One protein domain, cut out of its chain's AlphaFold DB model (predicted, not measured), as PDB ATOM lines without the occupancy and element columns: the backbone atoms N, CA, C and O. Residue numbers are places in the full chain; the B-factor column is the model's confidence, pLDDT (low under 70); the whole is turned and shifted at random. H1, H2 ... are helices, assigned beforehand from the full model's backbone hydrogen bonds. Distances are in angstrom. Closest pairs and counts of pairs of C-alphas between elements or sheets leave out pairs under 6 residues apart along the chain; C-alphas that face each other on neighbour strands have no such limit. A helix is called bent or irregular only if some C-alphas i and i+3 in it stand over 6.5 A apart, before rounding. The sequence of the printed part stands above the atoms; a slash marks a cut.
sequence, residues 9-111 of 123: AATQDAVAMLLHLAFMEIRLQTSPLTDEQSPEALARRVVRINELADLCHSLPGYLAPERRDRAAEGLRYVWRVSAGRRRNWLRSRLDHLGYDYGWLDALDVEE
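Overview. This is residues 9 to 111 of the 123 residues of an uncharacterized protein of Micromonospora taraxaci (UniProt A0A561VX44). Two long helices, H1 and H2, make a helical hairpin whose turn sticks out at residues 34 to 41, while three shorter helices gather near the other end. H3 packs on H1 near its first residues, H4 packs on H1 farther along, both at steep angles, and H5 sits beyond H3, away from the hairpin. The printed part has 103 residues with five named helices, H1 to H5 in order along the chain, and no named strand; the class is all helix. It is only just compact, close to loose, with a radius of gyration of the C-alphas of 15.0 A and spans of 46 by 32 by 22 A.

Along the chain. H1 is residues 9 to 30, 31.6 A from first to last C-alpha, and begins at C-alpha 9 (12.500, -25.152, -5.146). After a short link of 8 residues comes H2, residues 39 to 58, 29.1 A long, from C-alpha 39 at (22.151, -30.129, -46.724). H3 is residues 68 to 81, 20.5 A; it is irregular, with C-alphas 69 and 72 7.8 A apart. H4 is residues 84 to 96, 18.4 A. H5 is residues 102 to 109, ending at C-alpha 109 (-1.944, -41.230, -18.544).

Arrangement. H1 and H3 are the hubs, touching three helices each. H1 touches H2 with residues 19 to 29 alone, at a shallow tilt of 27 degrees, opposite ways; the closest C-alphas, of Ile 26 and Ile 49, are 5.7 A apart. H1 touches H3 with residues 11 to 15 alone, at a steep tilt of 54 degrees, the same way; the closest C-alphas are those of Gln 12 and Ala 71, at 5.5 A. H1 touches H4 at a steep tilt of 61 degrees, opposite ways, with the C-alphas of Leu 18 and Arg 93 closest at 6.9 A. H2 and H3, also a helical hairpin, only just touch, with 3 pairs of C-alphas within 8 A, Ser 58 and Val 78 closest at 6.9 A. H3 and H5 only just touch, also with 3 pairs, and the C-alphas of Arg 76 and Leu 104 are closest at 6.4 A. H5 is apart from H1, H2 and H4. In H1 and H4 every O i to N i+4 pair is within hydrogen-bond range; H2 has 15 of 16, H3 8 of 10, and H5 1 of 4 beside 4 of 5 O i to N i+3 pairs.

Size, cuts and confidence. The two C-alphas farthest apart, of Thr 34 and Glu 110, are 47.4 A from each other. The printed part has no cut and no long link. The mean pLDDT of the printed part is 86.2; residues 60 to 62 and 108 to 111 are under 70.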
ATOM      1  N   ALA A   9      11.079 -25.490  -5.101       89.62
ATOM      2  CA  ALA A   9      12.500 -25.152  -5.146       89.62
ATOM      3  C   ALA A   9      13.323 -26.168  -5.959       89.62
ATOM      4  O   ALA A   9      14.147 -25.775  -6.780       89.62
ATOM      5  N   ALA A  10      13.053 -27.469  -5.799       91.31
ATOM      6  CA  ALA A  10      13.723 -28.506  -6.582       91.31
ATOM      7  C   ALA A  10      13.347 -28.410  -8.069       91.31
ATOM      8  O   ALA A  10      14.180 -28.623  -8.948       91.31
ATOM      9  N   THR A  11      12.097 -28.045  -8.359       91.81
ATOM     10  CA  THR A  11      11.628 -27.832  -9.730       91.81
ATOM     11  C   THR A  11      12.245 -26.586 -10.365       91.81
ATOM     12  O   THR A  11      12.638 -26.632 -11.528       91.81
ATOM     13  N   GLN A  12      12.415 -25.495  -9.614       90.56
ATOM     14  CA  GLN A  12      13.140 -24.304 -10.071       90.56
ATOM     15  C   GLN A  12      14.589 -24.636 -10.437       90.56
ATOM     16  O   GLN A  12      15.044 -24.253 -11.517       90.56
ATOM     17  N   ASP A  13      15.292 -25.383  -9.582       91.81
ATOM     18  CA  ASP A  13      16.672 -25.806  -9.837       91.81
ATOM     19  C   ASP A  13      16.760 -26.676 -11.098       91.81
ATOM     20  O   ASP A  13      17.598 -26.433 -11.973       91.81
ATOM     21  N   ALA A  14      15.841 -27.633 -11.258       92.38
ATOM     22  CA  ALA A  14      15.764 -28.465 -12.456       92.38
ATOM     23  C   ALA A  14      15.495 -27.631 -13.720       92.38
ATOM     24  O   ALA A  14      16.173 -27.812 -14.732       92.38
ATOM     25  N   VAL A  15      14.560 -26.677 -13.671       91.12
ATOM     26  CA  VAL A  15      14.254 -25.776 -14.795       91.12
ATOM     27  C   VAL A  15      15.456 -24.894 -15.146       91.12
ATOM     28  O   VAL A  15      15.783 -24.744 -16.326       91.12
ATOM     29  N   ALA A  16      16.160 -24.351 -14.152       90.94
ATOM     30  CA  ALA A  16      17.374 -23.569 -14.368       90.94
ATOM     31  C   ALA A  16      18.481 -24.406 -15.031       90.94
ATOM     32  O   ALA A  16      19.143 -23.940 -15.964       90.94
ATOM     33  N   MET A  17      18.647 -25.661 -14.612       92.50
ATOM     34  CA  MET A  17      19.599 -26.590 -15.223       92.50
ATOM     35  C   MET A  17      19.197 -27.002 -16.640       92.50
ATOM     36  O   MET A  17      20.053 -27.035 -17.523       92.50
ATOM     37  N   LEU A  18      17.912 -27.241 -16.907       92.25
ATOM     38  CA  LEU A  18      17.419 -27.503 -18.262       92.25
ATOM     39  C   LEU A  18      17.723 -26.339 -19.208       92.25
ATOM     40  O   LEU A  18      18.210 -26.570 -20.316       92.25
ATOM     41  N   LEU A  19      17.498 -25.098 -18.767       91.06
ATOM     42  CA  LEU A  19      17.856 -23.905 -19.534       91.06
ATOM     43  C   LEU A  19      19.361 -23.827 -19.787       91.06
ATOM     44  O   LEU A  19      19.782 -23.613 -20.922       91.06
ATOM     45  N   HIS A  20      20.181 -24.049 -18.758       91.88
ATOM     46  CA  HIS A  20      21.635 -24.054 -18.900       91.88
ATOM     47  C   HIS A  20      22.106 -25.085 -19.940       91.88
ATOM     48  O   HIS A  20      22.876 -24.754 -20.846       91.88
ATOM     49  N   LEU A  21      21.595 -26.315 -19.862       92.25
ATOM     50  CA  LEU A  21      21.918 -27.393 -20.797       92.25
ATOM     51  C   LEU A  21      21.433 -27.082 -22.217       92.25
ATOM     52  O   LEU A  21      22.164 -27.336 -23.175       92.25
ATOM     53  N   ALA A  22      20.243 -26.495 -22.366       92.06
ATOM     54  CA  ALA A  22      19.727 -26.065 -23.660       92.06
ATOM     55  C   ALA A  22      20.619 -24.984 -24.291       92.06
ATOM     56  O   ALA A  22      20.977 -25.104 -25.462       92.06
ATOM     57  N   PHE A  23      21.053 -23.977 -23.524       91.50
ATOM     58  CA  PHE A  23      21.977 -22.949 -24.017       91.50
ATOM     59  C   PHE A  23      23.329 -23.528 -24.436       91.50
ATOM     60  O   PHE A  23      23.855 -23.161 -25.489       91.50
ATOM     61  N   MET A  24      23.886 -24.451 -23.649       93.38
ATOM     62  CA  MET A  24      25.139 -25.126 -23.989       93.38
ATOM     63  C   MET A  24      25.005 -25.957 -25.265       93.38
ATOM     64  O   MET A  24      25.889 -25.919 -26.123       93.38
ATOM     65  N   GLU A  25      23.888 -26.665 -25.428       93.25
ATOM     66  CA  GLU A  25      23.634 -27.452 -26.628       93.25
ATOM     67  C   GLU A  25      23.408 -26.551 -27.848       93.25
ATOM     68  O   GLU A  25      24.003 -26.814 -28.886       93.25
ATOM     69  N   ILE A  26      22.676 -25.437 -27.732       92.44
ATOM     70  CA  ILE A  26      22.572 -24.433 -28.805       92.44
ATOM     71  C   ILE A  26      23.962 -23.924 -29.193       92.44
ATOM     72  O   ILE A  26      24.280 -23.886 -30.375       92.44
ATOM     73  N   ARG A  27      24.812 -23.571 -28.221       92.06
ATOM     74  CA  ARG A  27      26.173 -23.078 -28.487       92.06
ATOM     75  C   ARG A  27      27.026 -24.111 -29.224       92.06
ATOM     76  O   ARG A  27      27.734 -23.764 -30.166       92.06
ATOM     77  N   LEU A  28      26.944 -25.381 -28.833       90.50
ATOM     78  CA  LEU A  28      27.598 -26.471 -29.558       90.50
ATOM     79  C   LEU A  28      27.042 -26.585 -30.983       90.50
ATOM     80  O   LEU A  28      27.794 -26.639 -31.953       90.50
ATOM     81  N   GLN A  29      25.715 -26.538 -31.109       89.38
ATOM     82  CA  GLN A  29      25.005 -26.559 -32.378       89.38
ATOM     83  C   GLN A  29      25.192 -25.278 -33.190       89.38
ATOM     84  O   GLN A  29      24.768 -25.280 -34.329       89.38
ATOM     85  N   THR A  30      25.845 -24.214 -32.728       89.19
ATOM     86  CA  THR A  30      26.173 -23.028 -33.550       89.19
ATOM     87  C   THR A  30      27.668 -22.877 -33.815       89.19
ATOM     88  O   THR A  30      28.058 -22.035 -34.620       89.19
ATOM     89  N   SER A  31      28.505 -23.739 -33.227       88.25
ATOM     90  CA  SER A  31      29.947 -23.777 -33.485       88.25
ATOM     91  C   SER A  31      30.264 -23.945 -34.981       88.25
ATOM     92  O   SER A  31      29.557 -24.683 -35.671       88.25
ATOM     93  N   PRO A  32      31.319 -23.310 -35.519       84.69
ATOM     94  CA  PRO A  32      31.745 -23.542 -36.896       84.69
ATOM     95  C   PRO A  32      31.931 -25.036 -37.179       84.69
ATOM     96  O   PRO A  32      32.459 -25.772 -36.344       84.69
ATOM     97  N   LEU A  33      31.463 -25.479 -38.345       83.56
ATOM     98  CA  LEU A  33      31.677 -26.846 -38.813       83.56
ATOM     99  C   LEU A  33      33.082 -26.925 -39.401       83.56
ATOM    100  O   LEU A  33      33.466 -26.054 -40.178       83.56
ATOM    101  N   THR A  34      33.838 -27.946 -39.016       80.12
ATOM    102  CA  THR A  34      35.188 -28.190 -39.542       80.12
ATOM    103  C   THR A  34      35.169 -28.939 -40.870       80.12
ATOM    104  O   THR A  34      36.110 -28.805 -41.643       80.12
ATOM    105  N   ASP A  35      34.078 -29.658 -41.150       83.00
ATOM    106  CA  ASP A  35      33.911 -30.513 -42.325       83.00
ATOM    107  C   ASP A  35      32.671 -30.113 -43.137       83.00
ATOM    108  O   ASP A  35      31.675 -29.636 -42.573       83.00
ATOM    109  N   GLU A  36      32.696 -30.368 -44.449       84.81
ATOM    110  CA  GLU A  36      31.518 -30.219 -45.309       84.81
ATOM    111  C   GLU A  36      30.372 -31.105 -44.805       84.81
ATOM    112  O   GLU A  36      30.509 -32.313 -44.616       84.81
ATOM    113  N   GLN A  37      29.218 -30.482 -44.569       85.81
ATOM    114  CA  GLN A  37      28.006 -31.163 -44.130       85.81
ATOM    115  C   GLN A  37      27.020 -31.260 -45.284       85.81
ATOM    116  O   GLN A  37      26.860 -30.311 -46.055       85.81
ATOM    117  N   SER A  38      26.294 -32.375 -45.358       91.81
ATOM    118  CA  SER A  38      25.189 -32.480 -46.308       91.81
ATOM    119  C   SER A  38      24.084 -31.460 -45.973       91.81
ATOM    120  O   SER A  38      23.900 -31.110 -44.796       91.81
ATOM    121  N   PRO A  39      23.298 -31.005 -46.964       91.19
ATOM    122  CA  PRO A  39      22.151 -30.129 -46.724       91.19
ATOM    123  C   PRO A  39      21.179 -30.676 -45.667       91.19
ATOM    124  O   PRO A  39      20.665 -29.929 -44.834       91.19
ATOM    125  N   GLU A  40      20.974 -31.992 -45.625       92.31
ATOM    126  CA  GLU A  40      20.103 -32.655 -44.651       92.31
ATOM    127  C   GLU A  40      20.680 -32.591 -43.233       92.31
ATOM    128  O   GLU A  40      19.929 -32.459 -42.264       92.31
ATOM    129  N   ALA A  41      22.004 -32.689 -43.082       89.12
ATOM    130  CA  ALA A  41      22.666 -32.540 -41.788       89.12
ATOM    131  C   ALA A  41      22.517 -31.107 -41.251       89.12
ATOM    132  O   ALA A  41      22.178 -30.923 -40.080       89.12
ATOM    133  N   LEU A  42      22.664 -30.102 -42.120       90.50
ATOM    134  CA  LEU A  42      22.416 -28.698 -41.783       90.50
ATOM    135  C   LEU A  42      20.946 -28.449 -41.417       90.50
ATOM    136  O   LEU A  42      20.666 -27.800 -40.409       90.50
ATOM    137  N   ALA A  43      20.003 -29.019 -42.168       90.88
ATOM    138  CA  ALA A  43      18.578 -28.906 -41.867       90.88
ATOM    139  C   ALA A  43      18.232 -29.516 -40.496       90.88
ATOM    140  O   ALA A  43      17.555 -28.881 -39.687       90.88
ATOM    141  N   ARG A  44      18.753 -30.712 -40.179       89.81
ATOM    142  CA  ARG A  44      18.563 -31.344 -38.857       89.81
ATOM    143  C   ARG A  44      19.126 -30.494 -37.722       89.81
ATOM    144  O   ARG A  44      18.518 -30.434 -36.656       89.81
ATOM    145  N   ARG A  45      20.265 -29.843 -37.953       91.00
ATOM    146  CA  ARG A  45      20.911 -28.935 -37.002       91.00
ATOM    147  C   ARG A  45      20.055 -27.698 -36.722       91.00
ATOM    148  O   ARG A  45      19.840 -27.372 -35.560       91.00
ATOM    149  N   VAL A  46      19.500 -27.063 -37.755       90.44
ATOM    150  CA  VAL A  46      18.581 -25.918 -37.599       90.44
ATOM    151  C   VAL A  46      17.319 -26.320 -36.841       90.44
ATOM    152  O   VAL A  46      16.951 -25.653 -35.877       90.44
ATOM    153  N   VAL A  47      16.694 -27.443 -37.213       89.94
ATOM    154  CA  VAL A  47      15.531 -27.980 -36.484       89.94
ATOM    155  C   VAL A  47      15.876 -28.187 -35.013       89.94
ATOM    156  O   VAL A  47      15.105 -27.799 -34.141       89.94
ATOM    157  N   ARG A  48      17.063 -28.730 -34.722       90.50
ATOM    158  CA  ARG A  48      17.503 -28.964 -33.348       90.50
ATOM    159  C   ARG A  48      17.685 -27.674 -32.547       90.50
ATOM    160  O   ARG A  48      17.304 -27.630 -31.380       90.50
ATOM    161  N   ILE A  49      18.251 -26.635 -33.155       91.25
ATOM    162  CA  ILE A  49      18.399 -25.320 -32.519       91.25
ATOM    163  C   ILE A  49      17.026 -24.726 -32.211       91.25
ATOM    164  O   ILE A  49      16.810 -24.294 -31.084       91.25
ATOM    165  N   ASN A  50      16.095 -24.753 -33.168       88.00
ATOM    166  CA  ASN A  50      14.740 -24.234 -32.966       88.00
ATOM    167  C   ASN A  50      14.013 -25.000 -31.852       88.00
ATOM    168  O   ASN A  50      13.410 -24.393 -30.974       88.00
ATOM    169  N   GLU A  51      14.153 -26.330 -31.824       88.00
ATOM    170  CA  GLU A  51      13.570 -27.155 -30.768       88.00
ATOM    171  C   GLU A  51      14.024 -26.727 -29.365       88.00
ATOM    172  O   GLU A  51      13.200 -26.710 -28.447       88.00
ATOM    173  N   LEU A  52      15.316 -26.417 -29.209       88.94
ATOM    174  CA  LEU A  52      15.926 -25.954 -27.961       88.94
ATOM    175  C   LEU A  52      15.575 -24.492 -27.657       88.94
ATOM    176  O   LEU A  52      15.347 -24.148 -26.501       88.94
ATOM    177  N   ALA A  53      15.503 -23.637 -28.677       86.94
ATOM    178  CA  ALA A  53      15.147 -22.231 -28.527       86.94
ATOM    179  C   ALA A  53      13.716 -22.058 -27.998       86.94
ATOM    180  O   ALA A  53      13.495 -21.238 -27.110       86.94
ATOM    181  N   ASP A  54      12.768 -22.874 -28.461       84.88
ATOM    182  CA  ASP A  54      11.399 -22.878 -27.936       84.88
ATOM    183  C   ASP A  54      11.359 -23.237 -26.440       84.88
ATOM    184  O   ASP A  54      10.625 -22.617 -25.674       84.88
ATOM    185  N   LEU A  55      12.181 -24.197 -25.991       81.75
ATOM    186  CA  LEU A  55      12.299 -24.526 -24.562       81.75
ATOM    187  C   LEU A  55      12.816 -23.321 -23.767       81.75
ATOM    188  O   LEU A  55      12.278 -22.991 -22.707       81.75
ATOM    189  N   CYS A  56      13.818 -22.630 -24.313       82.19
ATOM    190  CA  CYS A  56      14.341 -21.389 -23.752       82.19
ATOM    191  C   CYS A  56      13.341 -20.230 -23.802       82.19
ATOM    192  O   CYS A  56      13.521 -19.268 -23.069       82.19
ATOM    193  N   HIS A  57      12.300 -20.288 -24.629       78.50
ATOM    194  CA  HIS A  57      11.232 -19.293 -24.623       78.50
ATOM    195  C   HIS A  57      10.188 -19.593 -23.541       78.50
ATOM    196  O   HIS A  57       9.757 -18.689 -22.827       78.50
ATOM    197  N   SER A  58       9.802 -20.862 -23.384       74.75
ATOM    198  CA  SER A  58       8.715 -21.257 -22.482       74.75
ATOM    199  C   SER A  58       9.106 -21.292 -21.002       74.75
ATOM    200  O   SER A  58       8.276 -20.984 -20.156       74.75
ATOM    201  N   LEU A  59      10.342 -21.662 -20.661       71.69
ATOM    202  CA  LEU A  59      10.745 -21.913 -19.267       71.69
ATOM    203  C   LEU A  59      11.150 -20.678 -18.428       71.69
ATOM    204  O   LEU A  59      10.813 -20.653 -17.242       71.69
ATOM    205  N   PRO A  60      11.834 -19.637 -18.951       68.75
ATOM    206  CA  PRO A  60      12.381 -18.572 -18.098       68.75
ATOM    207  C   PRO A  60      11.327 -17.732 -17.382       68.75
ATOM    208  O   PRO A  60      11.598 -17.196 -16.307       68.75
ATOM    209  N   GLY A  61      10.118 -17.639 -17.948       69.62
ATOM    210  CA  GLY A  61       8.999 -16.923 -17.337       69.62
ATOM    211  C   GLY A  61       8.647 -17.439 -15.940       69.62
ATOM    212  O   GLY A  61       8.089 -16.686 -15.152       69.62
ATOM    213  N   TYR A  62       9.021 -18.677 -15.615       65.25
ATOM    214  CA  TYR A  62       8.761 -19.313 -14.325       65.25
ATOM    215  C   TYR A  62       9.954 -19.265 -13.355       65.25
ATOM    216  O   TYR A  62       9.861 -19.744 -12.231       65.25
ATOM    217  N   LEU A  63      11.077 -18.663 -13.763       70.38
ATOM    218  CA  LEU A  63      12.231 -18.405 -12.891       70.38
ATOM    219  C   LEU A  63      12.296 -16.950 -12.395       70.38
ATOM    220  O   LEU A  63      13.069 -16.634 -11.480       70.38
ATOM    221  N   ALA A  64      11.490 -16.062 -12.986       76.94
ATOM    222  CA  ALA A  64      11.334 -14.682 -12.538       76.94
ATOM    223  C   ALA A  64      10.797 -14.649 -11.092       76.94
ATOM    224  O   ALA A  64       9.885 -15.424 -10.794       76.94
ATOM    225  N   PRO A  65      11.330 -13.795 -10.192       75.44
ATOM    226  CA  PRO A  65      10.946 -13.769  -8.775       75.44
ATOM    227  C   PRO A  65       9.434 -13.754  -8.520       75.44
ATOM    228  O   PRO A  65       8.972 -14.368  -7.566       75.44
ATOM    229  N   GLU A  66       8.669 -13.109  -9.399       77.56
ATOM    230  CA  GLU A  66       7.217 -12.938  -9.316       77.56
ATOM    231  C   GLU A  66       6.417 -14.186  -9.725       77.56
ATOM    232  O   GLU A  66       5.199 -14.205  -9.571       77.56
ATOM    233  N   ARG A  67       7.076 -15.192 -10.312       72.19
ATOM    234  CA  ARG A  67       6.459 -16.408 -10.876       72.19
ATOM    235  C   ARG A  67       7.175 -17.697 -10.467       72.19
ATOM    236  O   ARG A  67       6.882 -18.759 -11.014       72.19
ATOM    237  N   ARG A  68       8.126 -17.604  -9.534       70.69
ATOM    238  CA  ARG A  68       8.920 -18.738  -9.036       70.69
ATOM    239  C   ARG A  68       8.070 -19.814  -8.373       70.69
ATOM    240  O   ARG A  68       8.453 -20.973  -8.395       70.69
ATOM    241  N   ASP A  69       6.921 -19.449  -7.820       79.06
ATOM    242  CA  ASP A  69       5.927 -20.367  -7.259       79.06
ATOM    243  C   ASP A  69       5.206 -21.228  -8.318       79.06
ATOM    244  O   ASP A  69       4.352 -22.035  -7.962       79.06
ATOM    245  N   ARG A  70       5.523 -21.047  -9.610       84.31
ATOM    246  CA  ARG A  70       4.871 -21.710 -10.749       84.31
ATOM    247  C   ARG A  70       5.840 -22.428 -11.692       84.31
ATOM    248  O   ARG A  70       5.453 -22.781 -12.806       84.31
ATOM    249  N   ALA A  71       7.089 -22.651 -11.300       87.31
ATOM    250  CA  ALA A  71       8.038 -23.476 -12.048       87.31
ATOM    251  C   ALA A  71       7.494 -24.880 -12.333       87.31
ATOM    252  O   ALA A  71       7.672 -25.368 -13.450       87.31
ATOM    253  N   ALA A  72       6.768 -25.500 -11.403       89.31
ATOM    254  CA  ALA A  72       6.139 -26.789 -11.671       89.31
ATOM    255  C   ALA A  72       5.006 -26.706 -12.702       89.31
ATOM    256  O   ALA A  72       4.909 -27.566 -13.576       89.31
ATOM    257  N   GLU A  73       4.183 -25.656 -12.684       86.94
ATOM    258  CA  GLU A  73       3.185 -25.401 -13.735       86.94
ATOM    259  C   GLU A  73       3.853 -25.194 -15.107       86.94
ATOM    260  O   GLU A  73       3.432 -25.778 -16.108       86.94
ATOM    261  N   GLY A  74       4.939 -24.422 -15.149       86.69
ATOM    262  CA  GLY A  74       5.719 -24.205 -16.363       86.69
ATOM    263  C   GLY A  74       6.339 -25.483 -16.913       86.69
ATOM    264  O   GLY A  74       6.242 -25.758 -18.112       86.69
ATOM    265  N   LEU A  75       6.924 -26.304 -16.039       89.94
ATOM    266  CA  LEU A  75       7.500 -27.587 -16.423       89.94
ATOM    267  C   LEU A  75       6.420 -28.559 -16.918       89.94
ATOM    268  O   LEU A  75       6.635 -29.210 -17.939       89.94
ATOM    269  N   ARG A  76       5.234 -28.595 -16.289       90.00
ATOM    270  CA  ARG A  76       4.070 -29.350 -16.793       90.00
ATOM    271  C   ARG A  76       3.661 -28.917 -18.190       90.00
ATOM    272  O   ARG A  76       3.437 -29.765 -19.050       90.00
ATOM    273  N   TYR A  77       3.537 -27.611 -18.419       86.81
ATOM    274  CA  TYR A  77       3.150 -27.087 -19.724       86.81
ATOM    275  C   TYR A  77       4.154 -27.514 -20.795       86.81
ATOM    276  O   TYR A  77       3.767 -28.104 -21.803       86.81
ATOM    277  N   VAL A  78       5.447 -27.290 -20.539       88.69
ATOM    278  CA  VAL A  78       6.531 -27.675 -21.450       88.69
ATOM    279  C   VAL A  78       6.541 -29.176 -21.697       88.69
ATOM    280  O   VAL A  78       6.700 -29.599 -22.840       88.69
ATOM    281  N   TRP A  79       6.329 -29.984 -20.661       91.00
ATOM    282  CA  TRP A  79       6.208 -31.428 -20.787       91.00
ATOM    283  C   TRP A  79       5.068 -31.813 -21.729       91.00
ATOM    284  O   TRP A  79       5.308 -32.489 -22.730       91.00
ATOM    285  N   ARG A  80       3.857 -31.303 -21.482       89.19
ATOM    286  CA  ARG A  80       2.648 -31.599 -22.264       89.19
ATOM    287  C   ARG A  80       2.809 -31.262 -23.744       89.19
ATOM    288  O   ARG A  80       2.470 -32.074 -24.595       89.19
ATOM    289  N   VAL A  81       3.369 -30.096 -24.065       86.25
ATOM    290  CA  VAL A  81       3.565 -29.671 -25.468       86.25
ATOM    291  C   VAL A  81       4.806 -30.288 -26.125       86.25
ATOM    292  O   VAL A  81       5.073 -30.056 -27.305       86.25
ATOM    293  N   SER A  82       5.593 -31.069 -25.381       87.75
ATOM    294  CA  SER A  82       6.765 -31.771 -25.901       87.75
ATOM    295  C   SER A  82       6.408 -33.190 -26.316       87.75
ATOM    296  O   SER A  82       6.035 -34.004 -25.477       87.75
ATOM    297  N   ALA A  83       6.632 -33.524 -27.587       85.56
ATOM    298  CA  ALA A  83       6.489 -34.878 -28.119       85.56
ATOM    299  C   ALA A  83       7.783 -35.365 -28.791       85.56
ATOM    300  O   ALA A  83       8.697 -34.583 -29.078       85.56
ATOM    301  N   GLY A  84       7.873 -36.678 -29.026       88.12
ATOM    302  CA  GLY A  84       8.957 -37.309 -29.780       88.12
ATOM    303  C   GLY A  84      10.352 -36.921 -29.279       88.12
ATOM    304  O   GLY A  84      10.700 -37.135 -28.117       88.12
ATOM    305  N   ARG A  85      11.162 -36.325 -30.162       86.75
ATOM    306  CA  ARG A  85      12.553 -35.947 -29.868       86.75
ATOM    307  C   ARG A  85      12.673 -34.963 -28.705       86.75
ATOM    308  O   ARG A  85      13.564 -35.135 -27.875       86.75
ATOM    309  N   ARG A  86      11.780 -33.969 -28.614       87.12
ATOM    310  CA  ARG A  86      11.805 -32.980 -27.525       87.12
ATOM    311  C   ARG A  86      11.527 -33.647 -26.181       87.12
ATOM    312  O   ARG A  86      12.253 -33.397 -25.223       87.12
ATOM    313  N   ARG A  87      10.547 -34.557 -26.126       91.62
ATOM    314  CA  ARG A  87      10.244 -35.305 -24.898       91.62
ATOM    315  C   ARG A  87      11.388 -36.228 -24.486       91.62
ATOM    316  O   ARG A  87      11.762 -36.245 -23.320       91.62
ATOM    317  N   ASN A  88      11.985 -36.939 -25.441       92.12
ATOM    318  CA  ASN A  88      13.138 -37.801 -25.173       92.12
ATOM    319  C   ASN A  88      14.339 -37.006 -24.655       92.12
ATOM    320  O   ASN A  88      15.048 -37.469 -23.766       92.12
ATOM    321  N   TRP A  89      14.547 -35.796 -25.178       92.06
ATOM    322  CA  TRP A  89      15.576 -34.913 -24.654       92.06
ATOM    323  C   TRP A  89      15.282 -34.481 -23.216       92.06
ATOM    324  O   TRP A  89      16.170 -34.596 -22.378       92.06
ATOM    325  N   LEU A  90      14.052 -34.044 -22.911       92.50
ATOM    326  CA  LEU A  90      13.668 -33.658 -21.547       92.50
ATOM    327  C   LEU A  90      13.887 -34.806 -20.560       92.50
ATOM    328  O   LEU A  90      14.559 -34.597 -19.556       92.50
ATOM    329  N   ARG A  91      13.412 -36.016 -20.886       94.94
ATOM    330  CA  ARG A  91      13.658 -37.230 -20.088       94.94
ATOM    331  C   ARG A  91      15.143 -37.439 -19.830       94.94
ATOM    332  O   ARG A  91      15.570 -37.418 -18.687       94.94
ATOM    333  N   SER A  92      15.946 -37.492 -20.894       94.19
ATOM    334  CA  SER A  92      17.388 -37.714 -20.775       94.19
ATOM    335  C   SER A  92      18.093 -36.663 -19.913       94.19
ATOM    336  O   SER A  92      19.046 -36.994 -19.206       94.19
ATOM    337  N   ARG A  93      17.671 -35.393 -19.973       94.06
ATOM    338  CA  ARG A  93      18.270 -34.337 -19.148       94.06
ATOM    339  C   ARG A  93      17.800 -34.398 -17.705       94.06
ATOM    340  O   ARG A  93      18.633 -34.240 -16.825       94.06
ATOM    341  N   LEU A  94      16.523 -34.655 -17.452       94.31
ATOM    342  CA  LEU A  94      16.010 -34.800 -16.091       94.31
ATOM    343  C   LEU A  94      16.581 -36.052 -15.406       94.31
ATOM    344  O   LEU A  94      17.005 -35.953 -14.258       94.31
ATOM    345  N   ASP A  95      16.735 -37.161 -16.136       95.19
ATOM    346  CA  ASP A  95      17.465 -38.357 -15.687       95.19
ATOM    347  C   ASP A  95      18.906 -38.013 -15.298       95.19
ATOM    348  O   ASP A  95      19.380 -38.383 -14.225       95.19
ATOM    349  N   HIS A  96      19.613 -37.267 -16.155       92.50
ATOM    350  CA  HIS A  96      20.985 -36.839 -15.882       92.50
ATOM    351  C   HIS A  96      21.091 -35.948 -14.635       92.50
ATOM    352  O   HIS A  96      22.097 -35.994 -13.930       92.50
ATOM    353  N   LEU A  97      20.057 -35.151 -14.361       92.19
ATOM    354  CA  LEU A  97      19.956 -34.306 -13.173       92.19
ATOM    355  C   LEU A  97      19.466 -35.071 -11.931       92.19
ATOM    356  O   LEU A  97      19.453 -34.498 -10.845       92.19
ATOM    357  N   GLY A  98      19.054 -36.337 -12.070       92.56
ATOM    358  CA  GLY A  98      18.433 -37.111 -10.994       92.56
ATOM    359  C   GLY A  98      17.083 -36.548 -10.536       92.56
ATOM    360  O   GLY A  98      16.679 -36.781  -9.398       92.56
ATOM    361  N   TYR A  99      16.403 -35.776 -11.387       93.31
ATOM    362  CA  TYR A  99      15.104 -35.187 -11.079       93.31
ATOM    363  C   TYR A  99      13.992 -36.191 -11.381       93.31
ATOM    364  O   TYR A  99      13.813 -36.586 -12.534       93.31
ATOM    365  N   ASP A 100      13.225 -36.582 -10.361       92.00
ATOM    366  CA  ASP A 100      12.065 -37.456 -10.544       92.00
ATOM    367  C   ASP A 100      10.956 -36.706 -11.289       92.00
ATOM    368  O   ASP A 100      10.287 -35.824 -10.746       92.00
ATOM    369  N   TYR A 101      10.776 -37.060 -12.558       92.56
ATOM    370  CA  TYR A 101       9.729 -36.532 -13.424       92.56
ATOM    371  C   TYR A 101       8.547 -37.494 -13.586       92.56
ATOM    372  O   TYR A 101       7.678 -37.249 -14.423       92.56
ATOM    373  N   GLY A 102       8.455 -38.571 -12.798       91.56
ATOM    374  CA  GLY A 102       7.354 -39.536 -12.889       91.56
ATOM    375  C   GLY A 102       5.973 -38.900 -12.680       91.56
ATOM    376  O   GLY A 102       4.980 -39.358 -13.242       91.56
ATOM    377  N   TRP A 103       5.912 -37.793 -11.933       91.19
ATOM    378  CA  TRP A 103       4.703 -36.990 -11.727       91.19
ATOM    379  C   TRP A 103       4.251 -36.258 -12.999       91.19
ATOM    380  O   TRP A 103       3.074 -35.936 -13.129       91.19
ATOM    381  N   LEU A 104       5.158 -36.027 -13.954       91.62
ATOM    382  CA  LEU A 104       4.844 -35.488 -15.274       91.62
ATOM    383  C   LEU A 104       4.349 -36.579 -16.229       91.62
ATOM    384  O   LEU A 104       3.433 -36.330 -17.006       91.62
ATOM    385  N   ASP A 105       4.925 -37.786 -16.184       87.19
ATOM    386  CA  ASP A 105       4.440 -38.924 -16.986       87.19
ATOM    387  C   ASP A 105       3.036 -39.371 -16.540       87.19
ATOM    388  O   ASP A 105       2.224 -39.754 -17.377       87.19
ATOM    389  N   ALA A 106       2.708 -39.263 -15.247       82.44
ATOM    390  CA  ALA A 106       1.363 -39.553 -14.743       82.44
ATOM    391  C   ALA A 106       0.278 -38.657 -15.378       82.44
ATOM    392  O   ALA A 106      -0.837 -39.123 -15.608       82.44
ATOM    393  N   LEU A 107       0.615 -37.410 -15.734       73.12
ATOM    394  CA  LEU A 107      -0.310 -36.476 -16.390       73.12
ATOM    395  C   LEU A 107      -0.666 -36.890 -17.822       73.12
ATOM    396  O   LEU A 107      -1.752 -36.564 -18.287       73.12
ATOM    397  N   ASP A 108       0.222 -37.606 -18.515       67.56
ATOM    398  CA  ASP A 108      -0.052 -38.108 -19.867       67.56
ATOM    399  C   ASP A 108      -0.981 -39.339 -19.853       67.56
ATOM    400  O   ASP A 108      -1.551 -39.691 -20.884       67.56
ATOM    401  N   VAL A 109      -1.121 -40.014 -18.705       60.84
ATOM    402  CA  VAL A 109      -1.944 -41.230 -18.544       60.84
ATOM    403  C   VAL A 109      -3.382 -40.898 -18.124       60.84
ATOM    404  O   VAL A 109      -4.292 -41.679 -18.397       60.84
ATOM    405  N   GLU A 110      -3.605 -39.753 -17.474       53.94
ATOM    406  CA  GLU A 110      -4.913 -39.375 -16.918       53.94
ATOM    407  C   GLU A 110      -5.862 -38.670 -17.903       53.94
ATOM    408  O   GLU A 110      -7.047 -38.536 -17.595       53.94
ATOM    409  N   GLU A 111      -5.420 -38.268 -19.100       49.47
ATOM    410  CA  GLU A 111      -6.345 -37.739 -20.111       49.47
ATOM    411  C   GLU A 111      -6.980 -38.879 -20.930       49.47
ATOM    412  O   GLU A 111      -6.285 -39.563 -21.689       49.47
TER     413      GLU A 111